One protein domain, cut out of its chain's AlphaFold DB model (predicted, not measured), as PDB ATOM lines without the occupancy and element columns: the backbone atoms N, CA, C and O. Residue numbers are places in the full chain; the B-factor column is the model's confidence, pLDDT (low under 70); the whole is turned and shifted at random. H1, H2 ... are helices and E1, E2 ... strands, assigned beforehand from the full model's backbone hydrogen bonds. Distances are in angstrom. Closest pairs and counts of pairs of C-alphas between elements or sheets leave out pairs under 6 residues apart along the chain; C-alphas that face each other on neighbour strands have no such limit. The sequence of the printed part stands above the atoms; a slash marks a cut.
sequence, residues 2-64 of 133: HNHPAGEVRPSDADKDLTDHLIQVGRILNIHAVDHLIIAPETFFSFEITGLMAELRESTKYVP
ATOM      1  N   HIS A   2      -1.348  52.343   0.343       91.44
ATOM      2  CA  HIS A   2      -1.061  52.396   1.773       91.44
ATOM      3  C   HIS A   2       0.390  51.969   2.044       91.44
ATOM      4  O   HIS A   2       1.089  51.492   1.148       91.44
ATOM      5  N   ASN A   3       0.862  52.220   3.262       89.12
ATOM      6  CA  ASN A   3       2.231  51.933   3.682       89.12
ATOM      7  C   ASN A   3       2.237  50.728   4.627       89.12
ATOM      8  O   ASN A   3       1.385  50.657   5.515       89.12
ATOM      9  N   HIS A   4       3.215  49.839   4.468       87.00
ATOM     10  CA  HIS A   4       3.571  48.804   5.435       87.00
ATOM     11  C   HIS A   4       4.898  49.172   6.125       87.00
ATOM     12  O   HIS A   4       5.977  48.833   5.630       87.00
ATOM     13  N   PRO A   5       4.858  49.823   7.307       80.94
ATOM     14  CA  PRO A   5       6.063  50.285   8.002       80.94
ATOM     15  C   PRO A   5       7.014  49.153   8.416       80.94
ATOM     16  O   PRO A   5       8.199  49.394   8.625       80.94
ATOM     17  N   ALA A   6       6.500  47.925   8.535       80.25
ATOM     18  CA  ALA A   6       7.261  46.732   8.900       80.25
ATOM     19  C   ALA A   6       8.138  46.176   7.758       80.25
ATOM     20  O   ALA A   6       8.913  45.251   7.989       80.25
ATOM     21  N   GLY A   7       8.027  46.715   6.539       80.00
ATOM     22  CA  GLY A   7       8.876  46.352   5.400       80.00
ATOM     23  C   GLY A   7       8.355  45.212   4.516       80.00
ATOM     24  O   GLY A   7       8.829  45.061   3.393       80.00
ATOM     25  N   GLU A   8       7.369  44.431   4.963       84.69
ATOM     26  CA  GLU A   8       6.710  43.414   4.134       84.69
ATOM     27  C   GLU A   8       5.652  44.060   3.230       84.69
ATOM     28  O   GLU A   8       4.726  44.685   3.725       84.69
ATOM     29  N   VAL A   9       5.740  43.879   1.909       90.06
ATOM     30  CA  VAL A   9       4.771  44.436   0.934       90.06
ATOM     31  C   VAL A   9       3.750  43.416   0.433       90.06
ATOM     32  O   VAL A   9       3.027  43.665  -0.529       90.06
ATOM     33  N   ARG A  10       3.684  42.243   1.065       92.69
ATOM     34  CA  ARG A  10       2.704  41.222   0.704       92.69
ATOM     35  C   ARG A  10       1.294  41.726   1.053       92.69
ATOM     36  O   ARG A  10       1.070  42.087   2.208       92.69
ATOM     37  N   PRO A  11       0.339  41.714   0.107       95.69
ATOM     38  CA  PRO A  11      -1.027  42.130   0.393       95.69
ATOM     39  C   PRO A  11      -1.709  41.161   1.357       95.69
ATOM     40  O   PRO A  11      -1.667  39.939   1.162       95.69
ATOM     41  N   SER A  12      -2.375  41.714   2.364       95.19
ATOM     42  CA  SER A  12      -3.279  40.977   3.240       95.19
ATOM     43  C   SER A  12      -4.605  40.676   2.535       95.19
ATOM     44  O   SER A  12      -4.932  41.240   1.486       95.19
ATOM     45  N   ASP A  13      -5.414  39.795   3.120       96.38
ATOM     46  CA  ASP A  13      -6.759  39.544   2.596       96.38
ATOM     47  C   ASP A  13      -7.686  40.753   2.780       96.38
ATOM     48  O   ASP A  13      -8.562  40.973   1.948       96.38
ATOM     49  N   ALA A  14      -7.448  41.587   3.799       95.88
ATOM     50  CA  ALA A  14      -8.165  42.847   3.981       95.88
ATOM     51  C   ALA A  14      -7.846  43.852   2.861       95.88
ATOM     52  O   ALA A  14      -8.748  44.537   2.383       95.88
ATOM     53  N   ASP A  15      -6.596  43.897   2.384       96.50
ATOM     54  CA  ASP A  15      -6.207  44.764   1.263       96.50
ATOM     55  C   ASP A  15      -6.920  44.353  -0.022       96.50
ATOM     56  O   ASP A  15      -7.454  45.200  -0.741       96.50
ATOM     57  N   LYS A  16      -6.977  43.045  -0.299       97.50
ATOM     58  CA  LYS A  16      -7.707  42.494  -1.450       97.50
ATOM     59  C   LYS A  16      -9.199  42.780  -1.354       97.50
ATOM     60  O   LYS A  16      -9.790  43.221  -2.334       97.50
ATOM     61  N   ASP A  17      -9.782  42.569  -0.178       97.56
ATOM     62  CA  ASP A  17     -11.204  42.791   0.074       97.56
ATOM     63  C   ASP A  17     -11.615  44.251  -0.134       97.56
ATOM     64  O   ASP A  17     -12.578  44.544  -0.844       97.56
ATOM     65  N   LEU A  18     -10.833  45.175   0.430       96.94
ATOM     66  CA  LEU A  18     -11.024  46.606   0.241       96.94
ATOM     67  C   LEU A  18     -10.878  46.991  -1.236       96.94
ATOM     68  O   LEU A  18     -11.663  47.785  -1.751       96.94
ATOM     69  N   THR A  19      -9.882  46.430  -1.920       97.56
ATOM     70  CA  THR A  19      -9.638  46.717  -3.339       97.56
ATOM     71  C   THR A  19     -10.787  46.240  -4.220       97.56
ATOM     72  O   THR A  19     -11.216  46.995  -5.086       97.56
ATOM     73  N   ASP A  20     -11.323  45.039  -3.981       97.50
ATOM     74  CA  ASP A  20     -12.498  44.521  -4.694       97.50
ATOM     75  C   ASP A  20     -13.700  45.457  -4.512       97.50
ATOM     76  O   ASP A  20     -14.262  45.952  -5.490       97.50
ATOM     77  N   HIS A  21     -14.020  45.821  -3.267       96.12
ATOM     78  CA  HIS A  21     -15.072  46.797  -2.981       96.12
ATOM     79  C   HIS A  21     -14.882  48.117  -3.743       96.12
ATOM     80  O   HIS A  21     -15.825  48.620  -4.357       96.12
ATOM     81  N   LEU A  22     -13.669  48.679  -3.735       96.12
ATOM     82  CA  LEU A  22     -13.367  49.929  -4.436       96.12
ATOM     83  C   LEU A  22     -13.488  49.795  -5.957       96.12
ATOM     84  O   LEU A  22     -13.954  50.733  -6.604       96.12
ATOM     85  N   ILE A  23     -13.120  48.646  -6.530       96.19
ATOM     86  CA  ILE A  23     -13.330  48.359  -7.955       96.19
ATOM     87  C   ILE A  23     -14.828  48.402  -8.282       96.19
ATOM     88  O   ILE A  23     -15.210  49.059  -9.251       96.19
ATOM     89  N   GLN A  24     -15.680  47.766  -7.471       94.25
ATOM     90  CA  GLN A  24     -17.129  47.767  -7.713       94.25
ATOM     91  C   GLN A  24     -17.749  49.159  -7.534       94.25
ATOM     92  O   GLN A  24     -18.531  49.598  -8.374       94.25
ATOM     93  N   VAL A  25     -17.364  49.902  -6.492       94.25
ATOM     94  CA  VAL A  25     -17.814  51.295  -6.304       94.25
ATOM     95  C   VAL A  25     -17.383  52.170  -7.480       94.25
ATOM     96  O   VAL A  25     -18.171  52.966  -7.987       94.25
ATOM     97  N   GLY A  26     -16.150  51.987  -7.953       94.06
ATOM     98  CA  GLY A  26     -15.639  52.654  -9.138       94.06
ATOM     99  C   GLY A  26     -16.505  52.396 -10.372       94.06
ATOM    100  O   GLY A  26     -16.879  53.344 -11.058       94.06
ATOM    101  N   ARG A  27     -16.916  51.144 -10.615       90.75
ATOM    102  CA  ARG A  27     -17.833  50.793 -11.718       90.75
ATOM    103  C   ARG A  27     -19.146  51.565 -11.648       90.75
ATOM    104  O   ARG A  27     -19.540  52.158 -12.648       90.75
ATOM    105  N   ILE A  28     -19.766  51.625 -10.468       90.62
ATOM    106  CA  ILE A  28     -21.025  52.357 -10.245       90.62
ATOM    107  C   ILE A  28     -20.857  53.849 -10.562       90.62
ATOM    108  O   ILE A  28     -21.730  54.465 -11.169       90.62
ATOM    109  N   LEU A  29     -19.727  54.434 -10.163       94.62
ATOM    110  CA  LEU A  29     -19.426  55.851 -10.374       94.62
ATOM    111  C   LEU A  29     -18.826  56.155 -11.755       94.62
ATOM    112  O   LEU A  29     -18.541  57.317 -12.042       94.62
ATOM    113  N   ASN A  30     -18.623  55.141 -12.601       93.62
ATOM    114  CA  ASN A  30     -17.881  55.241 -13.857       93.62
ATOM    115  C   ASN A  30     -16.453  55.812 -13.677       93.62
ATOM    116  O   ASN A  30     -15.982  56.644 -14.453       93.62
ATOM    117  N   ILE A  31     -15.765  55.371 -12.619       95.94
ATOM    118  CA  ILE A  31     -14.383  55.717 -12.268       95.94
ATOM    119  C   ILE A  31     -13.578  54.426 -12.123       95.94
ATOM    120  O   ILE A  31     -13.902  53.555 -11.319       95.94
ATOM    121  N   HIS A  32     -12.480  54.297 -12.859       93.81
ATOM    122  CA  HIS A  32     -11.667  53.085 -12.813       93.81
ATOM    123  C   HIS A  32     -10.590  53.152 -11.725       93.81
ATOM    124  O   HIS A  32      -9.745  54.046 -11.724       93.81
ATOM    125  N   ALA A  33     -10.576  52.155 -10.834       95.06
ATOM    126  CA  ALA A  33      -9.426  51.886  -9.979       95.06
ATOM    127  C   ALA A  33      -8.274  51.344 -10.844       95.06
ATOM    128  O   ALA A  33      -8.348  50.234 -11.383       95.06
ATOM    129  N   VAL A  34      -7.236  52.165 -11.012       96.81
ATOM    130  CA  VAL A  34      -6.100  51.862 -11.894       96.81
ATOM    131  C   VAL A  34      -5.163  50.847 -11.246       96.81
ATOM    132  O   VAL A  34      -4.858  49.838 -11.865       96.81
ATOM    133  N   ASP A  35      -4.746  51.089 -10.002       97.94
ATOM    134  CA  ASP A  35      -3.823  50.217  -9.273       97.94
ATOM    135  C   ASP A  35      -3.984  50.391  -7.752       97.94
ATOM    136  O   ASP A  35      -4.414  51.446  -7.268       97.94
ATOM    137  N   HIS A  36      -3.582  49.371  -6.994       97.88
ATOM    138  CA  HIS A  36      -3.365  49.446  -5.557       97.88
ATOM    139  C   HIS A  36      -1.880  49.221  -5.252       97.88
ATOM    140  O   HIS A  36      -1.356  48.120  -5.387       97.88
ATOM    141  N   LEU A  37      -1.214  50.279  -4.787       97.06
ATOM    142  CA  LEU A  37       0.184  50.236  -4.360       97.06
ATOM    143  C   LEU A  37       0.313  50.033  -2.844       97.06
ATOM    144  O   LEU A  37      -0.224  50.835  -2.071       97.06
ATOM    145  N   ILE A  38       1.066  49.010  -2.447       96.88
ATOM    146  CA  ILE A  38       1.580  48.816  -1.084       96.88
ATOM    147  C   ILE A  38       3.048  49.214  -1.097       96.88
ATOM    148  O   ILE A  38       3.823  48.659  -1.871       96.88
ATOM    149  N   ILE A  39       3.434  50.186  -0.278       95.12
ATOM    150  CA  ILE A  39       4.786  50.757  -0.302       95.12
ATOM    151  C   ILE A  39       5.499  50.447   1.015       95.12
ATOM    152  O   ILE A  39       4.891  50.511   2.082       95.12
ATOM    153  N   ALA A  40       6.789  50.135   0.925       93.06
ATOM    154  CA  ALA A  40       7.739  49.998   2.023       93.06
ATOM    155  C   ALA A  40       9.021  50.797   1.689       93.06
ATOM    156  O   ALA A  40       9.174  51.240   0.551       93.06
ATOM    157  N   PRO A  41       9.958  51.003   2.638       90.50
ATOM    158  CA  PRO A  41      11.121  51.874   2.422       90.50
ATOM    159  C   PRO A  41      11.957  51.574   1.166       90.50
ATOM    160  O   PRO A  41      12.350  52.503   0.472       90.50
ATOM    161  N   GLU A  42      12.184  50.297   0.848       89.88
ATOM    162  CA  GLU A  42      13.065  49.867  -0.256       89.88
ATOM    163  C   GLU A  42      12.319  49.108  -1.369       89.88
ATOM    164  O   GLU A  42      12.926  48.591  -2.306       89.88
ATOM    165  N   THR A  43      10.996  48.953  -1.260       93.62
ATOM    166  CA  THR A  43      10.228  48.111  -2.186       93.62
ATOM    167  C   THR A  43       8.746  48.476  -2.209       93.62
ATOM    168  O   THR A  43       8.248  49.207  -1.355       93.62
ATOM    169  N   PHE A  44       8.024  47.966  -3.200       95.56
ATOM    170  CA  PHE A  44       6.583  48.134  -3.321       95.56
ATOM    171  C   PHE A  44       5.946  46.892  -3.947       95.56
ATOM    172  O   PHE A  44       6.606  46.104  -4.624       95.56
ATOM    173  N   PHE A  45       4.641  46.753  -3.752       97.31
ATOM    174  CA  PHE A  45       3.802  45.782  -4.435       97.31
ATOM    175  C   PHE A  45       2.709  46.527  -5.200       97.31
ATOM    176  O   PHE A  45       1.970  47.322  -4.621       97.31
ATOM    177  N   SER A  46       2.625  46.276  -6.505       97.94
ATOM    178  CA  SER A  46       1.574  46.791  -7.388       97.94
ATOM    179  C   SER A  46       0.622  45.658  -7.734       97.94
ATOM    180  O   SER A  46       1.042  44.606  -8.225       97.94
ATOM    181  N   PHE A  47      -0.666  45.867  -7.472       98.38
ATOM    182  CA  PHE A  47      -1.693  44.888  -7.809       98.38
ATOM    183  C   PHE A  47      -1.825  44.760  -9.330       98.38
ATOM    184  O   PHE A  47      -2.110  43.675  -9.827       98.38
ATOM    185  N   GLU A  48      -1.612  45.842 -10.080       98.19
ATOM    186  CA  GLU A  48      -1.689  45.818 -11.542       98.19
ATOM    187  C   GLU A  48      -0.513  45.036 -12.144       98.19
ATOM    188  O   GLU A  48      -0.739  44.108 -12.915       98.19
ATOM    189  N   ILE A  49       0.734  45.322 -11.734       97.94
ATOM    190  CA  ILE A  49       1.933  44.619 -12.247       97.94
ATOM    191  C   ILE A  49       1.874  43.116 -11.954       97.94
ATOM    192  O   ILE A  49       2.358  42.302 -12.741       97.94
ATOM    193  N   THR A  50       1.290  42.739 -10.820       97.00
ATOM    194  CA  THR A  50       1.211  41.342 -10.375       97.00
ATOM    195  C   THR A  50       0.007  40.593 -10.948       97.00
ATOM    196  O   THR A  50      -0.100  39.388 -10.741       97.00
ATOM    197  N   GLY A  51      -0.892  41.275 -11.668       97.69
ATOM    198  CA  GLY A  51      -2.126  40.699 -12.211       97.69
ATOM    199  C   GLY A  51      -3.278  40.597 -11.205       97.69
ATOM    200  O   GLY A  51      -4.405  40.299 -11.598       97.69
ATOM    201  N   LEU A  52      -3.045  40.927  -9.933       97.62
ATOM    202  CA  LEU A  52      -4.063  40.879  -8.884       97.62
ATOM    203  C   LEU A  52      -5.230  41.843  -9.161       97.62
ATOM    204  O   LEU A  52      -6.372  41.531  -8.834       97.62
ATOM    205  N   MET A  53      -4.991  42.980  -9.826       97.50
ATOM    206  CA  MET A  53      -6.084  43.851 -10.289       97.50
ATOM    207  C   MET A  53      -7.014  43.140 -11.277       97.50
ATOM    208  O   MET A  53      -8.227  43.319 -11.198       97.50
ATOM    209  N   ALA A  54      -6.476  42.347 -12.207       97.31
ATOM    210  CA  ALA A  54      -7.289  41.619 -13.179       97.31
ATOM    211  C   ALA A  54      -8.137  40.542 -12.491       97.31
ATOM    212  O   ALA A  54      -9.333  40.448 -12.754       97.31
ATOM    213  N   GLU A  55      -7.548  39.803 -11.547       97.00
ATOM    214  CA  GLU A  55      -8.272  38.819 -10.736       97.00
ATOM    215  C   GLU A  55      -9.428  39.461  -9.955       97.00
ATOM    216  O   GLU A  55     -10.557  38.975  -9.999       97.00
ATOM    217  N   LEU A  56      -9.177  40.591  -9.283       96.69
ATOM    218  CA  LEU A  56     -10.200  41.284  -8.496       96.69
ATOM    219  C   LEU A  56     -11.275  41.945  -9.369       96.69
ATOM    220  O   LEU A  56     -12.433  42.005  -8.964       96.69
ATOM    221  N   ARG A  57     -10.947  42.391 -10.589       94.94
ATOM    222  CA  ARG A  57     -11.950  42.875 -11.556       94.94
ATOM    223  C   ARG A  57     -12.933  41.765 -11.950       94.94
ATOM    224  O   ARG A  57     -14.110  42.058 -12.151       94.94
ATOM    225  N   GLU A  58     -12.504  40.511 -12.008       93.25
ATOM    226  CA  GLU A  58     -13.388  39.371 -12.295       93.25
ATOM    227  C   GLU A  58     -14.112  38.824 -11.050       93.25
ATOM    228  O   GLU A  58     -14.924  37.899 -11.153       93.25
ATOM    229  N   SER A  59     -13.866  39.400  -9.868       93.31
ATOM    230  CA  SER A  59     -14.566  39.015  -8.643       93.31
ATOM    231  C   SER A  59     -16.073  39.237  -8.767       93.31
ATOM    232  O   SER A  59     -16.545  40.263  -9.256       93.31
ATOM    233  N   THR A  60     -16.835  38.268  -8.261       91.38
ATOM    234  CA  THR A  60     -18.300  38.341  -8.137       91.38
ATOM    235  C   THR A  60     -18.757  38.689  -6.722       91.38
ATOM    236  O   THR A  60     -19.955  38.818  -6.484       91.38
ATOM    237  N   LYS A  61     -17.820  38.856  -5.779       93.88
ATOM    238  CA  LYS A  61     -18.113  38.968  -4.344       93.88
ATOM    239  C   LYS A  61     -18.962  40.191  -4.000       93.88
ATOM    240  O   LYS A  61     -19.881  40.084  -3.192       93.88
ATOM    241  N   TYR A  62     -18.664  41.328  -4.628       94.19
ATOM    242  CA  TYR A  62     -19.315  42.614  -4.359       94.19
ATOM    243  C   TYR A  62     -20.053  43.190  -5.570       94.19
ATOM    244  O   TYR A  62     -20.433  44.361  -5.567       94.19
ATOM    245  N   VAL A  63     -20.260  42.380  -6.614       90.25
ATOM    246  CA  VAL A  63     -20.975  42.819  -7.816       90.25
ATOM    247  C   VAL A  63     -22.423  43.158  -7.444       90.25
ATOM    248  O   VAL A  63     -23.103  42.326  -6.831       90.25
ATOM    249  N   PRO A  64     -22.928  44.350  -7.808       87.81
ATOM    250  CA  PRO A  64     -24.296  44.728  -7.490       87.81
ATOM    251  C   PRO A  64     -25.329  43.749  -8.082       87.81
ATOM    252  O   PRO A  64     -25.207  43.354  -9.246       87.81
TER     253      PRO A  64
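AT A GLANCE: This is residues 2 to 64 of the 133 residues of the protein "MPN domain-containing protein" of Candidatus Kentron sp. H (UniProt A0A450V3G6). The model is an elongated piece with a small two-stranded hairpin, E1 and E2, towards one end and the long helix H1 reaching to the other, while the short helix H2 packs on residues 16 to 23 of H1. Residues 2 to 3 pair in parallel with residues 38 to 39 of E1, and residues 30 to 36 lead from the far end of H1 back to the hairpin. The printed part has 63 residues, with two named helices and two named strands in the order H1, E1, E2, H2; the sheet is E1 - E2, antiparallel. The class is mixed, helices and strands, with under half of the residues in named elements. The whole is compact, with a radius of gyration of the C-alphas of 12.1 A, and it spans 37 by 19 by 17 A.

IN THESE COORDINATES: Begin at C-alpha 2, at (-1.061, 52.396, 1.773), and go along to C-alpha 13 at (-6.759, 39.544, 2.596), where H1 starts. H1 takes residues 13 to 29 and runs 24.4 A from first to last C-alpha, ending at (-19.426, 55.851, -10.374). Next you meet E1, residues 37 to 40, 9.9 A long, and then E2, residues 43 to 46, 10.2 A long. H2, residues 52 to 57, is 8.6 A long and ends with C-alpha 57 at (-11.950, 42.875, -11.556).

HOW THE PARTS SIT: Start at the sheet, where E1 and E2 form a hairpin and are antiparallel, with 168 degrees between their directions. Look at C-alphas 39 and 44, which face each other at 4.4 A. Between the strands, N 38 and O 45 are 2.9 A apart and N 45 and O 38 are 2.8 A apart, both pairs within hydrogen-bond range. Now turn to the helices: H1 touches H2 with residues 16 to 23 alone, and their closest C-alphas, those of Asp 20 and Leu 56, are 5.5 A apart. The two helices run the same way at a steep tilt of 43 degrees. H1 and E2 are apart, and E1 and H2 are apart. In H1 and H2 every O i to N i+4 pair is within hydrogen-bond range.

THE WHOLE: For the full length, find the two C-alphas farthest apart, those of Glu 42 and Pro 64, at 38.4 A. The printed part has no cut between residues 2 and 64. The links E1 to E2 and E2 to H2 are tight, H1 to E1 is short, and no link is long. The mean pLDDT of the printed part is 94.0, and no printed residue is under 70.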